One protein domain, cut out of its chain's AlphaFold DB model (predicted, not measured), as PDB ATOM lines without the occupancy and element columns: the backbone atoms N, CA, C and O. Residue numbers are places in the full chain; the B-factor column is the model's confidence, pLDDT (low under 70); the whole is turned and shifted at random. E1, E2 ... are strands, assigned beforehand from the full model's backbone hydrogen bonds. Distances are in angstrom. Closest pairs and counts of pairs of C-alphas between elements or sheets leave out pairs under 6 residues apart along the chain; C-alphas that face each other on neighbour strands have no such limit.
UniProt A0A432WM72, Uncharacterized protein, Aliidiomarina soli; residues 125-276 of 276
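This is residues 125 to 276 of the 276 residues of an uncharacterized protein of Aliidiomarina soli (UniProt A0A432WM72). Three small, strongly twisted antiparallel sheets stand face to face in a row, as a stack of sheets: E1 E10 E9 E8 E7 in the middle, E2 E13 E12 E11 over one of its faces and E3 E4 E5 E6 over the other. The strands run up and down within each sheet, and a long stretch with no named element, residues 137 to 155, passes along the outside from E2 to E3. The printed part has 152 residues, with no named helix and thirteen strands, E1 to E13 in order along the chain, and its class is all strand. Three runs are meanders, each strand the antiparallel neighbour of the one before: E3 E4 E5 E6, E7 E8 E9 E10, and E11 E12 E13. The whole is compact, with a radius of gyration of the C-alphas of 14.6 A, and spans 42 by 37 by 28 A.

Start with the sheet of five, whose order is E1, residues 125 to 128, E10, residues 235 to 242, E9, residues 223 to 229, E8, residues 208 to 217, and E7, residues 195 to 205. Its edge strands are E1 and E7. E7 and E8 form a hairpin; look for N 203 and O 210, 2.8 A apart. Between E8 and E9, N 213 and O 227 are 2.7 A apart; between E9 and E10, N 226 and O 239 are 2.8 A apart; between E10 and E1, N 126 and O 238 are 2.8 A apart. Now look to the sheet of E2, residues 133 to 136, E13, residues 271 to 274, E12, residues 260 to 265, and E11, residues 252 to 257. It faces the sheet of five, with best planes 15 degrees apart, and the closest C-alphas of E7 and E12 are those of Trp 205 and Gln 261, 6.3 A apart. Across E2 and E13, N 135 and O 272 are 2.8 A apart; across E13 and E12, N 265 and O 271 are 3.0 A apart; across E12 and E11, N 262 and O 255 are 2.8 A apart. The third sheet runs E3, residues 156 to 160, E4, residues 163 to 169, E5, residues 175 to 178, and E6, residues 185 to 188. It too faces the sheet of five, with best planes 6 degrees apart, and the closest C-alphas of E3 and E7 are those of Trp 160 and Pro 202, 6.0 A apart. Its pairs include N 165 and O 158 across E3 and E4, N 168 and O 176 across E4 and E5, and N 177 and O 186 across E5 and E6, each 2.8 A and within hydrogen-bond range. E4 and E7 are near each other, while E3 and E11 are apart.

Find C-alpha 125, where E1 begins, at (51.712, 152.452, 79.125). The longest strand by residues, E7, runs 26.5 A from C-alpha 195 at (42.331, 166.467, 72.489) to C-alpha 205; E8 then runs back over 28.2 A. E10 measures 20.5 A, E9 19.9 A and E4 19.8 A, while E12 measures 15.6 A, E11 15.3 A and E3 12.5 A. The shorter strands are E1, E2, E5, E6 and E13, the last ending at C-alpha 274 at (43.875, 147.171, 89.257).

The C-alphas farthest apart, those of Glu 140 and Gln 183, are 43.7 A from each other. The printed part has no cut and ends at residue 276, the chain's last. The one long link is E2 to E3, with 19 residues. The mean pLDDT of the printed part is 71.5; 62 residues are under 70, among them 135 to 154 and 244 to 276.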
ATOM      1  N   VAL A 125      51.592 151.685  77.884       81.44
ATOM      2  CA  VAL A 125      51.712 152.452  79.125       81.44
ATOM      3  C   VAL A 125      52.885 153.426  78.980       81.44
ATOM      4  O   VAL A 125      53.976 153.024  78.575       81.44
ATOM      5  N   ILE A 126      52.642 154.705  79.251       81.25
ATOM      6  CA  ILE A 126      53.637 155.787  79.232       81.25
ATOM      7  C   ILE A 126      54.151 156.049  80.649       81.25
ATOM      8  O   ILE A 126      55.360 156.138  80.850       81.25
ATOM      9  N   LEU A 127      53.244 156.125  81.626       82.50
ATOM     10  CA  LEU A 127      53.564 156.358  83.032       82.50
ATOM     11  C   LEU A 127      52.788 155.382  83.914       82.50
ATOM     12  O   LEU A 127      51.618 155.110  83.653       82.50
ATOM     13  N   ASN A 128      53.442 154.879  84.958       81.44
ATOM     14  CA  ASN A 128      52.819 154.055  85.986       81.44
ATOM     15  C   ASN A 128      53.602 154.159  87.303       81.44
ATOM     16  O   ASN A 128      54.488 153.345  87.560       81.44
ATOM     17  N   SER A 129      53.327 155.191  88.100       79.44
ATOM     18  CA  SER A 129      54.020 155.404  89.379       79.44
ATOM     19  C   SER A 129      53.471 154.530  90.509       79.44
ATOM     20  O   SER A 129      54.221 154.178  91.410       79.44
ATOM     21  N   GLU A 130      52.197 154.144  90.426       75.00
ATOM     22  CA  GLU A 130      51.461 153.405  91.468       75.00
ATOM     23  C   GLU A 130      51.321 151.902  91.163       75.00
ATOM     24  O   GLU A 130      50.525 151.199  91.777       75.00
ATOM     25  N   GLY A 131      52.055 151.382  90.175       70.12
ATOM     26  CA  GLY A 131      52.017 149.955  89.847       70.12
ATOM     27  C   GLY A 131      50.649 149.454  89.366       70.12
ATOM     28  O   GLY A 131      50.372 148.263  89.468       70.12
ATOM     29  N   LEU A 132      49.804 150.327  88.805       74.25
ATOM     30  CA  LEU A 132      48.518 149.946  88.223       74.25
ATOM     31  C   LEU A 132      48.738 148.977  87.063       74.25
ATOM     32  O   LEU A 132      49.493 149.260  86.128       74.25
ATOM     33  N   VAL A 133      48.060 147.836  87.084       69.19
ATOM     34  CA  VAL A 133      48.195 146.824  86.038       69.19
ATOM     35  C   VAL A 133      46.889 146.630  85.302       69.19
ATOM     36  O   VAL A 133      45.801 146.571  85.872       69.19
ATOM     37  N   ARG A 134      47.041 146.494  83.988       71.38
ATOM     38  CA  ARG A 134      45.973 146.146  83.071       71.38
ATOM     39  C   ARG A 134      45.655 144.656  83.165       71.38
ATOM     40  O   ARG A 134      46.498 143.819  82.845       71.38
ATOM     41  N   GLN A 135      44.415 144.333  83.501       69.19
ATOM     42  CA  GLN A 135      43.860 142.989  83.389       69.19
ATOM     43  C   GLN A 135      42.856 142.958  82.233       69.19
ATOM     44  O   GLN A 135      41.949 143.782  82.135       69.19
ATOM     45  N   THR A 136      43.052 142.036  81.290       64.50
ATOM     46  CA  THR A 136      42.120 141.881  80.165       64.50
ATOM     47  C   THR A 136      40.989 140.972  80.615       64.50
ATOM     48  O   THR A 136      41.240 139.824  80.975       64.50
ATOM     49  N   LEU A 137      39.755 141.473  80.599       59.28
ATOM     50  CA  LEU A 137      38.590 140.651  80.904       59.28
ATOM     51  C   LEU A 137      38.308 139.742  79.701       59.28
ATOM     52  O   LEU A 137      38.009 140.232  78.609       59.28
ATOM     53  N   SER A 138      38.389 138.419  79.880       44.69
ATOM     54  CA  SER A 138      37.723 137.509  78.945       44.69
ATOM     55  C   SER A 138      36.218 137.701  79.109       44.69
ATOM     56  O   SER A 138      35.735 137.867  80.220       44.69
ATOM     57  N   HIS A 139      35.505 137.730  77.993       41.31
ATOM     58  CA  HIS A 139      34.161 138.272  77.782       41.31
ATOM     59  C   HIS A 139      32.976 137.640  78.558       41.31
ATOM     60  O   HIS A 139      31.870 137.585  78.032       41.31
ATOM     61  N   GLU A 140      33.139 137.193  79.802       34.53
ATOM     62  CA  GLU A 140      32.069 136.548  80.567       34.53
ATOM     63  C   GLU A 140      31.831 137.249  81.913       34.53
ATOM     64  O   GLU A 140      32.593 137.103  82.863       34.53
ATOM     65  N   GLY A 141      30.727 138.000  82.000       35.44
ATOM     66  CA  GLY A 141      29.962 138.106  83.250       35.44
ATOM     67  C   GLY A 141      30.059 139.377  84.096       35.44
ATOM     68  O   GLY A 141      29.406 139.420  85.135       35.44
ATOM     69  N   ALA A 142      30.792 140.422  83.706       37.03
ATOM     70  CA  ALA A 142      30.726 141.688  84.445       37.03
ATOM     71  C   ALA A 142      29.458 142.464  84.048       37.03
ATOM     72  O   ALA A 142      29.350 142.921  82.909       37.03
ATOM     73  N   GLU A 143      28.501 142.623  84.970       32.16
ATOM     74  CA  GLU A 143      27.439 143.625  84.831       32.16
ATOM     75  C   GLU A 143      28.100 145.001  84.738       32.16
ATOM     76  O   GLU A 143      28.644 145.542  85.704       32.16
ATOM     77  N   VAL A 144      28.110 145.541  83.524       34.19
ATOM     78  CA  VAL A 144      28.641 146.863  83.242       34.19
ATOM     79  C   VAL A 144      27.547 147.862  83.587       34.19
ATOM     80  O   VAL A 144      26.536 147.941  82.892       34.19
ATOM     81  N   SER A 145      27.727 148.623  84.667       30.69
ATOM     82  CA  SER A 145      26.887 149.796  84.894       30.69
ATOM     83  C   SER A 145      27.267 150.844  83.846       30.69
ATOM     84  O   SER A 145      28.316 151.481  83.932       30.69
ATOM     85  N   GLU A 146      26.457 150.931  82.790       28.36
ATOM     86  CA  GLU A 146      26.649 151.840  81.663       28.36
ATOM     87  C   GLU A 146      26.424 153.286  82.133       28.36
ATOM     88  O   GLU A 146      25.291 153.709  82.388       28.36
ATOM     89  N   MET A 147      27.501 154.062  82.286       33.78
ATOM     90  CA  MET A 147      27.391 155.479  82.628       33.78
ATOM     91  C   MET A 147      27.298 156.309  81.348       33.78
ATOM     92  O   MET A 147      28.225 156.383  80.540       33.78
ATOM     93  N   ARG A 148      26.125 156.924  81.152       32.12
ATOM     94  CA  ARG A 148      25.787 157.670  79.937       32.12
ATOM     95  C   ARG A 148      26.786 158.795  79.642       32.12
ATOM     96  O   ARG A 148      27.264 159.463  80.557       32.12
ATOM     97  N   PRO A 149      27.032 159.089  78.354       35.47
ATOM     98  CA  PRO A 149      27.969 160.118  77.939       35.47
ATOM     99  C   PRO A 149      27.527 161.520  78.383       35.47
ATOM    100  O   PRO A 149      26.545 162.056  77.867       35.47
ATOM    101  N   THR A 150      28.291 162.167  79.263       43.31
ATOM    102  CA  THR A 150      28.123 163.598  79.536       43.31
ATOM    103  C   THR A 150      28.708 164.431  78.387       43.31
ATOM    104  O   THR A 150      29.890 164.389  78.069       43.31
ATOM    105  N   GLN A 151      27.764 165.070  77.697       47.19
ATOM    106  CA  GLN A 151      27.752 166.089  76.640       47.19
ATOM    107  C   GLN A 151      29.047 166.790  76.169       47.19
ATOM    108  O   GLN A 151      29.986 167.063  76.899       47.19
ATOM    109  N   ARG A 152      28.986 167.235  74.904       53.12
ATOM    110  CA  ARG A 152      29.978 168.027  74.145       53.12
ATOM    111  C   ARG A 152      30.132 169.494  74.618       53.12
ATOM    112  O   ARG A 152      30.806 170.272  73.947       53.12
ATOM    113  N   ASN A 153      29.481 169.891  75.711       55.00
ATOM    114  CA  ASN A 153      29.398 171.287  76.141       55.00
ATOM    115  C   ASN A 153      30.462 171.573  77.204       55.00
ATOM    116  O   ASN A 153      30.406 171.039  78.306       55.00
ATOM    117  N   TRP A 154      31.433 172.406  76.837       60.91
ATOM    118  CA  TRP A 154      32.466 172.939  77.721       60.91
ATOM    119  C   TRP A 154      32.020 174.299  78.275       60.91
ATOM    120  O   TRP A 154      31.491 175.089  77.486       60.91
ATOM    121  N   PRO A 155      32.266 174.630  79.558       71.12
ATOM    122  CA  PRO A 155      32.872 173.822  80.630       71.12
ATOM    123  C   PRO A 155      31.972 172.672  81.122       71.12
ATOM    124  O   PRO A 155      30.751 172.765  81.031       71.12
ATOM    125  N   HIS A 156      32.577 171.611  81.669       76.88
ATOM    126  CA  HIS A 156      31.854 170.488  82.278       76.88
ATOM    127  C   HIS A 156      32.104 170.431  83.788       76.88
ATOM    128  O   HIS A 156      33.253 170.456  84.225       76.88
ATOM    129  N   GLU A 157      31.037 170.343  84.576       82.75
ATOM    130  CA  GLU A 157      31.103 170.232  86.034       82.75
ATOM    131  C   GLU A 157      30.873 168.783  86.469       82.75
ATOM    132  O   GLU A 157      29.978 168.108  85.956       82.75
ATOM    133  N   PHE A 158      31.681 168.312  87.413       83.31
ATOM    134  CA  PHE A 158      31.601 166.969  87.980       83.31
ATOM    135  C   PHE A 158      32.029 166.999  89.448       83.31
ATOM    136  O   PHE A 158      32.733 167.911  89.873       83.31
ATOM    137  N   ASN A 159      31.612 166.001  90.224       83.94
ATOM    138  CA  ASN A 159      32.043 165.876  91.614       83.94
ATOM    139  C   ASN A 159      33.292 165.001  91.688       83.94
ATOM    140  O   ASN A 159      33.321 163.938  91.070       83.94
ATOM    141  N   TRP A 160      34.290 165.437  92.448       84.19
ATOM    142  CA  TRP A 160      35.496 164.672  92.749       84.19
ATOM    143  C   TRP A 160      35.976 165.029  94.154       84.19
ATOM    144  O   TRP A 160      36.105 166.209  94.477       84.19
ATOM    145  N   ASN A 161      36.201 164.021  94.998       84.56
ATOM    146  CA  ASN A 161      36.578 164.195  96.400       84.56
ATOM    147  C   ASN A 161      35.581 165.068  97.183       84.56
ATOM    148  O   ASN A 161      35.957 165.986  97.905       84.56
ATOM    149  N   SER A 162      34.284 164.797  96.996       83.00
ATOM    150  CA  SER A 162      33.157 165.553  97.580       83.00
ATOM    151  C   SER A 162      33.067 167.040  97.195       83.00
ATOM    152  O   SER A 162      32.212 167.751  97.717       83.00
ATOM    153  N   GLU A 163      33.890 167.502  96.254       85.19
ATOM    154  CA  GLU A 163      33.952 168.891  95.802       85.19
ATOM    155  C   GLU A 163      33.529 169.009  94.334       85.19
ATOM    156  O   GLU A 163      33.705 168.086  93.533       85.19
ATOM    157  N   GLN A 164      32.976 170.165  93.962       86.12
ATOM    158  CA  GLN A 164      32.605 170.441  92.577       86.12
ATOM    159  C   GLN A 164      33.848 170.868  91.787       86.12
ATOM    160  O   GLN A 164      34.412 171.940  92.013       86.12
ATOM    161  N   ALA A 165      34.272 170.035  90.843       86.38
ATOM    162  CA  ALA A 165      35.363 170.310  89.924       86.38
ATOM    163  C   ALA A 165      34.830 170.787  88.566       86.38
ATOM    164  O   ALA A 165      33.755 170.390  88.109       86.38
ATOM    165  N   THR A 166      35.610 171.629  87.892       86.50
ATOM    166  CA  THR A 166      35.314 172.101  86.537       86.50
ATOM    167  C   THR A 166      36.397 171.639  85.579       86.50
ATOM    168  O   THR A 166      37.581 171.889  85.787       86.50
ATOM    169  N   LEU A 167      35.979 171.004  84.494       83.81
ATOM    170  CA  LEU A 167      36.822 170.602  83.382       83.81
ATOM    171  C   LEU A 167      36.656 171.610  82.241       83.81
ATOM    172  O   LEU A 167      35.537 171.894  81.800       83.81
ATOM    173  N   THR A 168      37.768 172.120  81.731       82.94
ATOM    174  CA  THR A 168      37.833 172.981  80.550       82.94
ATOM    175  C   THR A 168      38.818 172.426  79.533       82.94
ATOM    176  O   THR A 168      39.761 171.705  79.861       82.94
ATOM    177  N   LEU A 169      38.591 172.773  78.269       76.56
ATOM    178  CA  LEU A 169      39.553 172.560  77.203       76.56
ATOM    179  C   LEU A 169      40.142 173.920  76.826       76.56
ATOM    180  O   LEU A 169      39.413 174.794  76.353       76.56
ATOM    181  N   ASP A 170      41.443 174.093  77.022       74.62
ATOM    182  CA  ASP A 170      42.104 175.360  76.715       74.62
ATOM    183  C   ASP A 170      42.269 175.565  75.203       74.62
ATOM    184  O   ASP A 170      42.124 174.637  74.400       74.62
ATOM    185  N   ALA A 171      42.625 176.789  74.798       69.88
ATOM    186  CA  ALA A 171      42.891 177.128  73.395       69.88
ATOM    187  C   ALA A 171      43.960 176.212  72.764       69.88
ATOM    188  O   ALA A 171      43.835 175.808  71.605       69.88
ATOM    189  N   ASP A 172      44.947 175.793  73.562       66.62
ATOM    190  CA  ASP A 172      46.009 174.856  73.171       66.62
ATOM    191  C   ASP A 172      45.586 173.379  73.198       66.62
ATOM    192  O   ASP A 172      46.416 172.480  72.989       66.62
ATOM    193  N   ARG A 173      44.290 173.135  73.435       69.31
ATOM    194  CA  ARG A 173      43.638 171.827  73.567       69.31
ATOM    195  C   ARG A 173      44.256 170.954  74.654       69.31
ATOM    196  O   ARG A 173      44.250 169.726  74.536       69.31
ATOM    197  N   ALA A 174      44.805 171.607  75.673       78.06
ATOM    198  CA  ALA A 174      45.134 170.996  76.946       78.06
ATOM    199  C   ALA A 174      43.849 170.801  77.758       78.06
ATOM    200  O   ALA A 174      42.889 171.565  77.626       78.06
ATOM    201  N   VAL A 175      43.842 169.746  78.562       81.12
ATOM    202  CA  VAL A 175      42.814 169.474  79.556       81.12
ATOM    203  C   VAL A 175      43.151 170.272  80.797       81.12
ATOM    204  O   VAL A 175      44.220 170.076  81.367       81.12
ATOM    205  N   SER A 176      42.235 171.130  81.216       85.56
ATOM    206  CA  SER A 176      42.394 171.944  82.409       85.56
ATOM    207  C   SER A 176      41.326 171.550  83.423       85.56
ATOM    208  O   SER A 176      40.132 171.620  83.139       85.56
ATOM    209  N   ILE A 177      41.750 171.070  84.591       85.62
ATOM    210  CA  ILE A 177      40.869 170.687  85.696       85.62
ATOM    211  C   ILE A 177      41.070 171.703  86.808       85.62
ATOM    212  O   ILE A 177      42.158 171.837  87.376       85.62
ATOM    213  N   ARG A 178      40.002 172.426  87.126       85.56
ATOM    214  CA  ARG A 178      39.953 173.339  88.256       85.56
ATOM    215  C   ARG A 178      39.219 172.666  89.397       85.56
ATOM    216  O   ARG A 178      38.048 172.323  89.254       85.56
ATOM    217  N   VAL A 179      39.896 172.544  90.531       84.19
ATOM    218  CA  VAL A 179      39.305 172.003  91.751       84.19
ATOM    219  C   VAL A 179      39.458 173.027  92.875       84.19
ATOM    220  O   VAL A 179      40.576 173.504  93.085       84.19
ATOM    221  N   PRO A 180      38.378 173.398  93.588       80.75
ATOM    222  CA  PRO A 180      38.423 174.434  94.620       80.75
ATOM    223  C   PRO A 180      39.485 174.192  95.701       80.75
ATOM    224  O   PRO A 180      40.191 175.126  96.080       80.75
ATOM    225  N   PHE A 181      39.648 172.945  96.155       79.56
ATOM    226  CA  PHE A 181      40.555 172.617  97.260       79.56
ATOM    227  C   PHE A 181      42.039 172.619  96.870       79.56
ATOM    228  O   PHE A 181      42.893 172.871  97.717       79.56
ATOM    229  N   LEU A 182      42.365 172.369  95.597       79.00
ATOM    230  CA  LEU A 182      43.754 172.264  95.147       79.00
ATOM    231  C   LEU A 182      44.451 173.622  95.051       79.00
ATOM    232  O   LEU A 182      45.676 173.663  95.004       79.00
ATOM    233  N   GLN A 183      43.702 174.730  94.992       74.94
ATOM    234  CA  GLN A 183      44.201 176.097  94.740       74.94
ATOM    235  C   GLN A 183      45.061 176.262  93.463       74.94
ATOM    236  O   GLN A 183      45.424 177.381  93.105       74.94
ATOM    237  N   GLN A 184      45.332 175.176  92.735       76.56
ATOM    238  CA  GLN A 184      46.087 175.097  91.493       76.56
ATOM    239  C   GLN A 184      45.207 174.547  90.367       76.56
ATOM    240  O   GLN A 184      44.293 173.752  90.589       76.56
ATOM    241  N   LEU A 185      45.488 174.992  89.143       81.38
ATOM    242  CA  LEU A 185      44.887 174.443  87.933       81.38
ATOM    243  C   LEU A 185      45.725 173.247  87.480       81.38
ATOM    244  O   LEU A 185      46.907 173.411  87.174       81.38
ATOM    245  N   ILE A 186      45.121 172.065  87.402       83.81
ATOM    246  CA  ILE A 186      45.777 170.912  86.784       83.81
ATOM    247  C   ILE A 186      45.662 171.109  85.274       83.81
ATOM    248  O   ILE A 186      44.556 171.093  84.743       83.81
ATOM    249  N   SER A 187      46.786 171.300  84.587       83.62
ATOM    250  CA  SER A 187      46.831 171.388  83.126       83.62
ATOM    251  C   SER A 187      47.589 170.193  82.571       83.62
ATOM    252  O   SER A 187      48.782 170.030  82.826       83.62
ATOM    253  N   TYR A 188      46.909 169.384  81.767       83.06
ATOM    254  CA  TYR A 188      47.462 168.184  81.164       83.06
ATOM    255  C   TYR A 188      47.292 168.185  79.647       83.06
ATOM    256  O   TYR A 188      46.198 168.379  79.114       83.06
ATOM    257  N   LYS A 189      48.383 167.915  78.929       80.12
ATOM    258  CA  LYS A 189      48.373 167.770  77.476       80.12
ATOM    259  C   LYS A 189      49.110 166.490  77.091       80.12
ATOM    260  O   LYS A 189      50.313 166.419  77.337       80.12
ATOM    261  N   PRO A 190      48.437 165.519  76.449       75.31
ATOM    262  CA  PRO A 190      49.121 164.332  75.963       75.31
ATOM    263  C   PRO A 190      50.157 164.728  74.904       75.31
ATOM    264  O   PRO A 190      49.885 165.554  74.028       75.31
ATOM    265  N   GLU A 191      51.338 164.116  74.961       70.38
ATOM    266  CA  GLU A 191      52.500 164.478  74.133       70.38
ATOM    267  C   GLU A 191      52.216 164.362  72.618       70.38
ATOM    268  O   GLU A 191      52.788 165.070  71.789       70.38
ATOM    269  N   ILE A 192      51.294 163.474  72.238       64.38
ATOM    270  CA  ILE A 192      51.213 162.931  70.875       64.38
ATOM    271  C   ILE A 192      50.100 163.579  70.034       64.38
ATOM    272  O   ILE A 192      50.084 163.461  68.803       64.38
ATOM    273  N   SER A 193      49.141 164.283  70.643       66.75
ATOM    274  CA  SER A 193      48.065 164.909  69.872       66.75
ATOM    275  C   SER A 193      47.265 165.937  70.649       66.75
ATOM    276  O   SER A 193      47.295 165.990  71.870       66.75
ATOM    277  N   TYR A 194      46.468 166.717  69.922       71.62
ATOM    278  CA  TYR A 194      45.444 167.526  70.557       71.62
ATOM    279  C   TYR A 194      44.211 166.691  70.912       71.62
ATOM    280  O   TYR A 194      43.857 165.729  70.218       71.62
ATOM    281  N   VAL A 195      43.523 167.123  71.961       75.06
ATOM    282  CA  VAL A 195      42.331 166.467  72.489       75.06
ATOM    283  C   VAL A 195      41.085 166.949  71.742       75.06
ATOM    284  O   VAL A 195      40.963 168.128  71.405       75.06
ATOM    285  N   SER A 196      40.184 166.023  71.412       72.25
ATOM    286  CA  SER A 196      38.925 166.308  70.700       72.25
ATOM    287  C   SER A 196      37.691 166.105  71.570       72.25
ATOM    288  O   SER A 196      36.711 166.832  71.429       72.25
ATOM    289  N   PHE A 197      37.749 165.130  72.469       75.00
ATOM    290  CA  PHE A 197      36.690 164.811  73.407       75.00
ATOM    291  C   PHE A 197      37.312 164.269  74.693       75.00
ATOM    292  O   PHE A 197      38.397 163.686  74.643       75.00
ATOM    293  N   ILE A 198      36.659 164.497  75.828       77.56
ATOM    294  CA  ILE A 198      37.155 164.090  77.143       77.56
ATOM    295  C   ILE A 198      35.995 163.484  77.912       77.56
ATOM    296  O   ILE A 198      34.897 164.036  77.919       77.56
ATOM    297  N   ARG A 199      36.261 162.366  78.574       78.81
ATOM    298  CA  ARG A 199      35.422 161.823  79.636       78.81
ATOM    299  C   ARG A 199      36.212 161.844  80.920       78.81
ATOM    300  O   ARG A 199      37.415 161.592  80.896       78.81
ATOM    301  N   VAL A 200      35.526 162.097  82.019       80.69
ATOM    302  CA  VAL A 200      36.103 162.033  83.355       80.69
ATOM    303  C   VAL A 200      35.257 161.124  84.222       80.69
ATOM    304  O   VAL A 200      34.037 161.098  84.072       80.69
ATOM    305  N   GLN A 201      35.915 160.360  85.083       82.19
ATOM    306  CA  GLN A 201      35.275 159.453  86.020       82.19
ATOM    307  C   GLN A 201      36.083 159.431  87.321       82.19
ATOM    308  O   GLN A 201      37.250 159.036  87.293       82.19
ATOM    309  N   PRO A 202      35.485 159.822  88.455       82.50
ATOM    310  CA  PRO A 202      36.040 159.522  89.767       82.50
ATOM    311  C   PRO A 202      36.025 158.011  90.011       82.50
ATOM    312  O   PRO A 202      35.042 157.330  89.691       82.50
ATOM    313  N   VAL A 203      37.112 157.486  90.563       78.62
ATOM    314  CA  VAL A 203      37.306 156.060  90.854       78.62
ATOM    315  C   VAL A 203      37.856 155.931  92.262       78.62
ATOM    316  O   VAL A 203      38.766 156.667  92.615       78.62
ATOM    317  N   VAL A 204      37.341 155.000  93.061       79.19
ATOM    318  CA  VAL A 204      37.871 154.746  94.404       79.19
ATOM    319  C   VAL A 204      38.688 153.457  94.380       79.19
ATOM    320  O   VAL A 204      38.175 152.395  94.038       79.19
ATOM    321  N   TRP A 205      39.965 153.528  94.745       76.38
ATOM    322  CA  TRP A 205      40.831 152.361  94.926       76.38
ATOM    323  C   TRP A 205      41.433 152.383  96.326       76.38
ATOM    324  O   TRP A 205      42.038 153.376  96.711       76.38
ATOM    325  N   HIS A 206      41.291 151.283  97.075       72.19
ATOM    326  CA  HIS A 206      41.861 151.128  98.424       72.19
ATOM    327  C   HIS A 206      41.628 152.353  99.332       72.19
ATOM    328  O   HIS A 206      42.573 152.906  99.885       72.19
ATOM    329  N   ASP A 207      40.373 152.798  99.436       77.06
ATOM    330  CA  ASP A 207      39.936 153.964 100.226       77.06
ATOM    331  C   ASP A 207      40.454 155.340  99.754       77.06
ATOM    332  O   ASP A 207      40.112 156.360 100.352       77.06
ATOM    333  N   ASN A 208      41.205 155.402  98.649       82.19
ATOM    334  CA  ASN A 208      41.636 156.642  98.007       82.19
ATOM    335  C   ASN A 208      40.803 156.933  96.753       82.19
ATOM    336  O   ASN A 208      40.497 156.034  95.969       82.19
ATOM    337  N   GLU A 209      40.462 158.202  96.535       84.75
ATOM    338  CA  GLU A 209      39.750 158.644  95.335       84.75
ATOM    339  C   GLU A 209      40.732 159.148  94.270       84.75
ATOM    340  O   GLU A 209      41.619 159.953  94.530       84.75
ATOM    341  N   TYR A 210      40.552 158.704  93.037       86.81
ATOM    342  CA  TYR A 210      41.356 159.061  91.878       86.81
ATOM    343  C   TYR A 210      40.455 159.630  90.789       86.81
ATOM    344  O   TYR A 210      39.255 159.352  90.740       86.81
ATOM    345  N   LEU A 211      41.040 160.399  89.878       86.62
ATOM    346  CA  LEU A 211      40.337 160.917  88.715       86.62
ATOM    347  C   LEU A 211      40.872 160.272  87.443       86.62
ATOM    348  O   LEU A 211      41.981 160.572  87.005       86.62
ATOM    349  N   ALA A 212      40.062 159.424  86.817       86.50
ATOM    350  CA  ALA A 212      40.350 158.894  85.496       86.50
ATOM    351  C   ALA A 212      39.842 159.849  84.411       86.50
ATOM    352  O   ALA A 212      38.685 160.270  84.411       86.50
ATOM    353  N   VAL A 213      40.703 160.160  83.448       86.44
ATOM    354  CA  VAL A 213      40.445 161.077  82.338       86.44
ATOM    355  C   VAL A 213      40.734 160.353  81.028       86.44
ATOM    356  O   VAL A 213      41.881 160.043  80.710       86.44
ATOM    357  N   LEU A 214      39.694 160.089  80.239       84.38
ATOM    358  CA  LEU A 214      39.808 159.468  78.923       84.38
ATOM    359  C   LEU A 214      39.662 160.538  77.852       84.38
ATOM    360  O   LEU A 214      38.592 161.102  77.637       84.38
ATOM    361  N   MET A 215      40.752 160.786  77.146       83.62
ATOM    362  CA  MET A 215      40.839 161.757  76.070       83.62
ATOM    363  C   MET A 215      40.768 161.048  74.729       83.62
ATOM    364  O   MET A 215      41.647 160.263  74.379       83.62
ATOM    365  N   THR A 216      39.769 161.372  73.917       80.31
ATOM    366  CA  THR A 216      39.773 161.010  72.502       80.31
ATOM    367  C   THR A 216      40.690 161.978  71.762       80.31
ATOM    368  O   THR A 216      40.414 163.181  71.659       80.31
ATOM    369  N   LEU A 217      41.786 161.454  71.218       79.00
ATOM    370  CA  LEU A 217      42.735 162.236  70.429       79.00
ATOM    371  C   LEU A 217      42.159 162.512  69.030       79.00
ATOM    372  O   LEU A 217      41.138 161.936  68.643       79.00
ATOM    373  N   ARG A 218      42.801 163.416  68.273       73.56
ATOM    374  CA  ARG A 218      42.396 163.855  66.921       73.56
ATOM    375  C   ARG A 218      41.681 162.759  66.101       73.56
ATOM    376  O   ARG A 218      42.196 161.651  66.008       73.56
ATOM    377  N   PRO A 219      40.584 163.058  65.374       59.62
ATOM    378  CA  PRO A 219      39.842 162.073  64.579       59.62
ATOM    379  C   PRO A 219      40.686 161.140  63.693       59.62
ATOM    380  O   PRO A 219      40.354 159.963  63.566       59.62
ATOM    381  N   THR A 220      41.801 161.632  63.147       62.16
ATOM    382  CA  THR A 220      42.724 160.875  62.289       62.16
ATOM    383  C   THR A 220      43.673 159.935  63.036       62.16
ATOM    384  O   THR A 220      44.252 159.075  62.389       62.16
ATOM    385  N   SER A 221      43.869 160.083  64.351       65.19
ATOM    386  CA  SER A 221      44.816 159.247  65.105       65.19
ATOM    387  C   SER A 221      44.297 157.837  65.369       65.19
ATOM    388  O   SER A 221      45.098 156.941  65.592       65.19
ATOM    389  N   GLN A 222      42.972 157.641  65.392       74.50
ATOM    390  CA  GLN A 222      42.347 156.421  65.921       74.50
ATOM    391  C   GLN A 222      42.866 156.044  67.323       74.50
ATOM    392  O   GLN A 222      42.892 154.869  67.684       74.50
ATOM    393  N   ARG A 223      43.284 157.034  68.126       80.12
ATOM    394  CA  ARG A 223      43.798 156.831  69.486       80.12
ATOM    395  C   ARG A 223      42.985 157.563  70.536       80.12
ATOM    396  O   ARG A 223      42.368 158.595  70.260       80.12
ATOM    397  N   SER A 224      43.085 157.038  71.746       84.31
ATOM    398  CA  SER A 224      42.675 157.703  72.975       84.31
ATOM    399  C   SER A 224      43.834 157.672  73.963       84.31
ATOM    400  O   SER A 224      44.702 156.813  73.854       84.31
ATOM    401  N   ALA A 225      43.867 158.611  74.895       86.75
ATOM    402  CA  ALA A 225      44.808 158.617  76.005       86.75
ATOM    403  C   ALA A 225      44.013 158.505  77.303       86.75
ATOM    404  O   ALA A 225      43.047 159.245  77.494       86.75
ATOM    405  N   LEU A 226      44.399 157.573  78.162       87.25
ATOM    406  CA  LEU A 226      43.909 157.466  79.525       87.25
ATOM    407  C   LEU A 226      44.948 158.099  80.442       87.25
ATOM    408  O   LEU A 226      46.101 157.690  80.412       87.25
ATOM    409  N   ALA A 227      44.530 159.076  81.234       89.62
ATOM    410  CA  ALA A 227      45.323 159.666  82.300       89.62
ATOM    411  C   ALA A 227      44.601 159.443  83.628       89.62
ATOM    412  O   ALA A 227      43.380 159.578  83.682       89.62
ATOM    413  N   VAL A 228      45.332 159.106  84.685       89.31
ATOM    414  CA  VAL A 228      44.775 158.998  86.035       89.31
ATOM    415  C   VAL A 228      45.531 159.927  86.964       89.31
ATOM    416  O   VAL A 228      46.765 159.932  86.962       89.31
ATOM    417  N   PHE A 229      44.778 160.702  87.739       90.25
ATOM    418  CA  PHE A 229      45.301 161.660  88.701       90.25
ATOM    419  C   PHE A 229      44.960 161.245  90.131       90.25
ATOM    420  O   PHE A 229      43.867 160.728  90.380       90.25
ATOM    421  N   ASP A 230      45.885 161.485  91.056       90.06
ATOM    422  CA  ASP A 230      45.631 161.387  92.496       90.06
ATOM    423  C   ASP A 230      44.839 162.599  93.021       90.06
ATOM    424  O   ASP A 230      44.606 163.573  92.297       90.06
ATOM    425  N   VAL A 231      44.433 162.561  94.297       88.25
ATOM    426  CA  VAL A 231      43.704 163.669  94.945       88.25
ATOM    427  C   VAL A 231      44.499 164.977  94.988       88.25
ATOM    428  O   VAL A 231      43.900 166.037  95.135       88.25
ATOM    429  N   GLN A 232      45.828 164.937  94.865       88.25
ATOM    430  CA  GLN A 232      46.696 166.115  94.802       88.25
ATOM    431  C   GLN A 232      46.796 166.698  93.379       88.25
ATOM    432  O   GLN A 232      47.376 167.773  93.188       88.25
ATOM    433  N   GLY A 233      46.214 166.028  92.383       85.25
ATOM    434  CA  GLY A 233      46.263 166.413  90.980       85.25
ATOM    435  C   GLY A 233      47.539 165.986  90.255       85.25
ATOM    436  O   GLY A 233      47.820 166.510  89.175       85.25
ATOM    437  N   GLN A 234      48.323 165.066  90.817       89.38
ATOM    438  CA  GLN A 234      49.499 164.499  90.162       89.38
ATOM    439  C   GLN A 234      49.094 163.370  89.221       89.38
ATOM    440  O   GLN A 234      48.237 162.549  89.538       89.38
ATOM    441  N   LEU A 235      49.726 163.325  88.049       88.75
ATOM    442  CA  LEU A 235      49.541 162.240  87.093       88.75
ATOM    443  C   LEU A 235      50.271 160.993  87.600       88.75
ATOM    444  O   LEU A 235      51.497 160.994  87.680       88.75
ATOM    445  N   ILE A 236      49.521 159.932  87.885       89.12
ATOM    446  CA  ILE A 236      50.067 158.663  88.390       89.12
ATOM    447  C   ILE A 236      50.086 157.555  87.332       89.12
ATOM    448  O   ILE A 236      50.849 156.592  87.424       89.12
ATOM    449  N   TYR A 237      49.253 157.692  86.297       88.00
ATOM    450  CA  TYR A 237      49.142 156.709  85.227       88.00
ATOM    451  C   TYR A 237      48.803 157.366  83.895       88.00
ATOM    452  O   TYR A 237      47.913 158.212  83.827       88.00
ATOM    453  N   GLU A 238      49.474 156.932  82.832       88.94
ATOM    454  CA  GLU A 238      49.165 157.320  81.460       88.94
ATOM    455  C   GLU A 238      49.262 156.105  80.529       88.94
ATOM    456  O   GLU A 238      50.287 155.423  80.497       88.94
ATOM    457  N   GLU A 239      48.230 155.855  79.720       86.31
ATOM    458  CA  GLU A 239      48.230 154.812  78.686       86.31
ATOM    459  C   GLU A 239      47.638 155.335  77.370       86.31
ATOM    460  O   GLU A 239      46.573 155.959  77.332       86.31
ATOM    461  N   LEU A 240      48.303 155.033  76.253       86.06
ATOM    462  CA  LEU A 240      47.725 155.188  74.919       86.06
ATOM    463  C   LEU A 240      46.880 153.970  74.575       86.06
ATOM    464  O   LEU A 240      47.346 152.835  74.618       86.06
ATOM    465  N   LEU A 241      45.661 154.223  74.118       84.00
ATOM    466  CA  LEU A 241      44.674 153.214  73.771       84.00
ATOM    467  C   LEU A 241      44.305 153.287  72.289       84.00
ATOM    468  O   LEU A 241      44.364 154.338  71.641       84.00
ATOM    469  N   GLN A 242      43.870 152.155  71.742       79.44
ATOM    470  CA  GLN A 242      43.179 152.121  70.453       79.44
ATOM    471  C   GLN A 242      41.779 152.731  70.615       79.44
ATOM    472  O   GLN A 242      41.033 152.356  71.522       79.44
ATOM    473  N   ARG A 243      41.409 153.660  69.728       74.25
ATOM    474  CA  ARG A 243      40.071 154.255  69.723       74.25
ATOM    475  C   ARG A 243      39.041 153.260  69.196       74.25
ATOM    476  O   ARG A 243      39.303 152.609  68.184       74.25
ATOM    477  N   CYS A 244      37.866 153.213  69.823       69.06
ATOM    478  CA  CYS A 244      36.685 152.592  69.223       69.06
ATOM    479  C   CYS A 244      36.330 153.251  67.881       69.06
ATOM    480  O   CYS A 244      36.628 154.429  67.638       69.06
ATOM    481  N   LEU A 245      35.669 152.490  67.008       64.50
ATOM    482  CA  LEU A 245      35.136 153.018  65.750       64.50
ATOM    483  C   LEU A 245      34.083 154.101  66.021       64.50
ATOM    484  O   LEU A 245      34.119 155.153  65.378       64.50
ATOM    485  N   HIS A 246      33.247 153.890  67.039       65.38
ATOM    486  CA  HIS A 246      32.249 154.845  67.502       65.38
ATOM    487  C   HIS A 246      32.690 155.490  68.831       65.38
ATOM    488  O   HIS A 246      32.870 154.793  69.829       65.38
ATOM    489  N   PRO A 247      32.905 156.820  68.893       60.53
ATOM    490  CA  PRO A 247      33.304 157.510  70.127       60.53
ATOM    491  C   PRO A 247      32.289 157.382  71.275       60.53
ATOM    492  O   PRO A 247      32.668 157.468  72.446       60.53
ATOM    493  N   GLU A 248      31.005 157.169  70.965       60.66
ATOM    494  CA  GLU A 248      29.973 156.841  71.958       60.66
ATOM    495  C   GLU A 248      30.214 155.512  72.695       60.66
ATOM    496  O   GLU A 248      29.811 155.391  73.849       60.66
ATOM    497  N   GLU A 249      30.928 154.561  72.085       59.88
ATOM    498  CA  GLU A 249      31.266 153.261  72.685       59.88
ATOM    499  C   GLU A 249      32.492 153.345  73.612       59.88
ATOM    500  O   GLU A 249      32.745 152.455  74.423       59.88
ATOM    501  N   GLN A 250      33.273 154.427  73.551       63.91
ATOM    502  CA  GLN A 250      34.361 154.639  74.505       63.91
ATOM    503  C   GLN A 250      33.802 155.135  75.829       63.91
ATOM    504  O   GLN A 250      33.745 156.341  76.039       63.91
ATOM    505  N   GLN A 251      33.386 154.239  76.712       66.44
ATOM    506  CA  GLN A 251      32.858 154.607  78.024       66.44
ATOM    507  C   GLN A 251      33.775 154.125  79.147       66.44
ATOM    508  O   GLN A 251      34.634 153.256  78.949       66.44
ATOM    509  N   PHE A 252      33.593 154.744  80.308       67.50
ATOM    510  CA  PHE A 252      34.056 154.205  81.572       67.50
ATOM    511  C   PHE A 252      32.934 153.382  82.178       67.50
ATOM    512  O   PHE A 252      31.772 153.780  82.112       67.50
ATOM    513  N   ALA A 253      33.295 152.282  82.818       64.44
ATOM    514  CA  ALA A 253      32.414 151.638  83.769       64.44
ATOM    515  C   ALA A 253      33.208 151.279  85.015       64.44
ATOM    516  O   ALA A 253      34.366 150.876  84.934       64.44
ATOM    517  N   SER A 254      32.595 151.433  86.180       60.38
ATOM    518  CA  SER A 254      33.134 150.868  87.408       60.38
ATOM    519  C   SER A 254      32.465 149.524  87.650       60.38
ATOM    520  O   SER A 254      31.237 149.465  87.723       60.38
ATOM    521  N   SER A 255      33.251 148.459  87.782       60.91
ATOM    522  CA  SER A 255      32.745 147.143  88.175       60.91
ATOM    523  C   SER A 255      33.346 146.758  89.518       60.91
ATOM    524  O   SER A 255      34.546 146.914  89.719       60.91
ATOM    525  N   ASN A 256      32.527 146.268  90.443       58.09
ATOM    526  CA  ASN A 256      33.017 145.707  91.695       58.09
ATOM    527  C   ASN A 256      33.226 144.210  91.489       58.09
ATOM    528  O   ASN A 256      32.258 143.454  91.415       58.09
ATOM    529  N   VAL A 257      34.480 143.775  91.404       56.84
ATOM    530  CA  VAL A 257      34.818 142.357  91.248       56.84
ATOM    531  C   VAL A 257      35.695 141.950  92.426       56.84
ATOM    532  O   VAL A 257      36.770 142.502  92.639       56.84
ATOM    533  N   GLY A 258      35.209 141.005  93.234       52.97
ATOM    534  CA  GLY A 258      35.952 140.487  94.390       52.97
ATOM    535  C   GLY A 258      36.145 141.475  95.549       52.97
ATOM    536  O   GLY A 258      37.056 141.284  96.344       52.97
ATOM    537  N   GLY A 259      35.314 142.519  95.656       55.50
ATOM    538  CA  GLY A 259      35.430 143.552  96.698       55.50
ATOM    539  C   GLY A 259      36.321 144.742  96.326       55.50
ATOM    540  O   GLY A 259      36.361 145.712  97.075       55.50
ATOM    541  N   SER A 260      36.962 144.707  95.155       55.84
ATOM    542  CA  SER A 260      37.746 145.820  94.614       55.84
ATOM    543  C   SER A 260      36.987 146.511  93.482       55.84
ATOM    544  O   SER A 260      36.470 145.848  92.575       55.84
ATOM    545  N   GLN A 261      36.929 147.844  93.514       63.88
ATOM    546  CA  GLN A 261      36.386 148.632  92.410       63.88
ATOM    547  C   GLN A 261      37.400 148.637  91.260       63.88
ATOM    548  O   GLN A 261      38.552 149.033  91.414       63.88
ATOM    549  N   MET A 262      36.978 148.175  90.091       65.88
ATOM    550  CA  MET A 262      37.785 148.130  88.879       65.88
ATOM    551  C   MET A 262      37.306 149.196  87.903       65.88
ATOM    552  O   MET A 262      36.109 149.296  87.627       65.88
ATOM    553  N   LEU A 263      38.244 149.957  87.336       69.00
ATOM    554  CA  LEU A 263      37.944 150.859  86.229       69.00
ATOM    555  C   LEU A 263      37.992 150.074  84.922       69.00
ATOM    556  O   LEU A 263      39.074 149.743  84.440       69.00
ATOM    557  N   MET A 264      36.827 149.796  84.346       68.75
ATOM    558  CA  MET A 264      36.706 149.308  82.980       68.75
ATOM    559  C   MET A 264      36.835 150.473  82.007       68.75
ATOM    560  O   MET A 264      36.093 151.457  82.080       68.75
ATOM    561  N   VAL A 265      37.766 150.343  81.068       69.25
ATOM    562  CA  VAL A 265      38.032 151.358  80.049       69.25
ATOM    563  C   VAL A 265      37.806 150.753  78.668       69.25
ATOM    564  O   VAL A 265      38.322 149.677  78.375       69.25
ATOM    565  N   ASN A 266      37.093 151.491  77.804       66.44
ATOM    566  CA  ASN A 266      36.957 151.225  76.364       66.44
ATOM    567  C   ASN A 266      36.166 149.936  76.034       66.44
ATOM    568  O   ASN A 266      36.757 148.865  75.926       66.44
ATOM    569  N   HIS A 267      34.847 150.021  75.785       58.38
ATOM    570  CA  HIS A 267      34.001 148.831  75.541       58.38
ATOM    571  C   HIS A 267      34.494 147.912  74.416       58.38
ATOM    572  O   HIS A 267      34.330 146.700  74.509       58.38
ATOM    573  N   CYS A 268      35.127 148.456  73.374       59.75
ATOM    574  CA  CYS A 268      35.602 147.657  72.240       59.75
ATOM    575  C   CYS A 268      36.745 146.696  72.608       59.75
ATOM    576  O   CYS A 268      36.950 145.690  71.935       59.75
ATOM    577  N   HIS A 269      37.493 147.006  73.669       60.41
ATOM    578  CA  HIS A 269      38.556 146.170  74.219       60.41
ATOM    579  C   HIS A 269      38.560 146.322  75.737       60.41
ATOM    580  O   HIS A 269      39.512 146.866  76.289       60.41
ATOM    581  N   ALA A 270      37.478 145.884  76.384       61.38
ATOM    582  CA  ALA A 270      37.298 146.075  77.815       61.38
ATOM    583  C   ALA A 270      38.492 145.516  78.604       61.38
ATOM    584  O   ALA A 270      38.827 144.330  78.523       61.38
ATOM    585  N   PHE A 271      39.136 146.386  79.370       61.56
ATOM    586  CA  PHE A 271      40.176 146.014  80.317       61.56
ATOM    587  C   PHE A 271      39.943 146.736  81.633       61.56
ATOM    588  O   PHE A 271      39.344 147.812  81.653       61.56
ATOM    589  N   THR A 272      40.423 146.135  82.711       66.81
ATOM    590  CA  THR A 272      40.378 146.703  84.051       66.81
ATOM    591  C   THR A 272      41.756 147.193  84.463       66.81
ATOM    592  O   THR A 272      42.767 146.555  84.163       66.81
ATOM    593  N   LEU A 273      41.801 148.340  85.138       63.19
ATOM    594  CA  LEU A 273      42.973 148.762  85.900       63.19
ATOM    595  C   LEU A 273      42.803 148.344  87.355       63.19
ATOM    596  O   LEU A 273      41.761 148.612  87.960       63.19
ATOM    597  N   VAL A 274      43.825 147.677  87.883       66.00
ATOM    598  CA  VAL A 274      43.875 147.171  89.257       66.00
ATOM    599  C   VAL A 274      45.163 147.669  89.908       66.00
ATOM    600  O   VAL A 274      46.233 147.563  89.304       66.00
ATOM    601  N   ALA A 275      45.047 148.232  91.110       65.81
ATOM    602  CA  ALA A 275      46.188 148.575  91.952       65.81
ATOM    603  C   ALA A 275      46.747 147.308  92.617       65.81
ATOM    604  O   ALA A 275      45.985 146.400  92.956       65.81
ATOM    605  N   PHE A 276      48.072 147.233  92.729       59.16
ATOM    606  CA  PHE A 276      48.786 146.121  93.359       59.16
ATOM    607  C   PHE A 276      49.098 146.400  94.827       59.16
ATOM    608  O   PHE A 276      49.360 147.576  95.159       59.16
TER     609      PHE A 276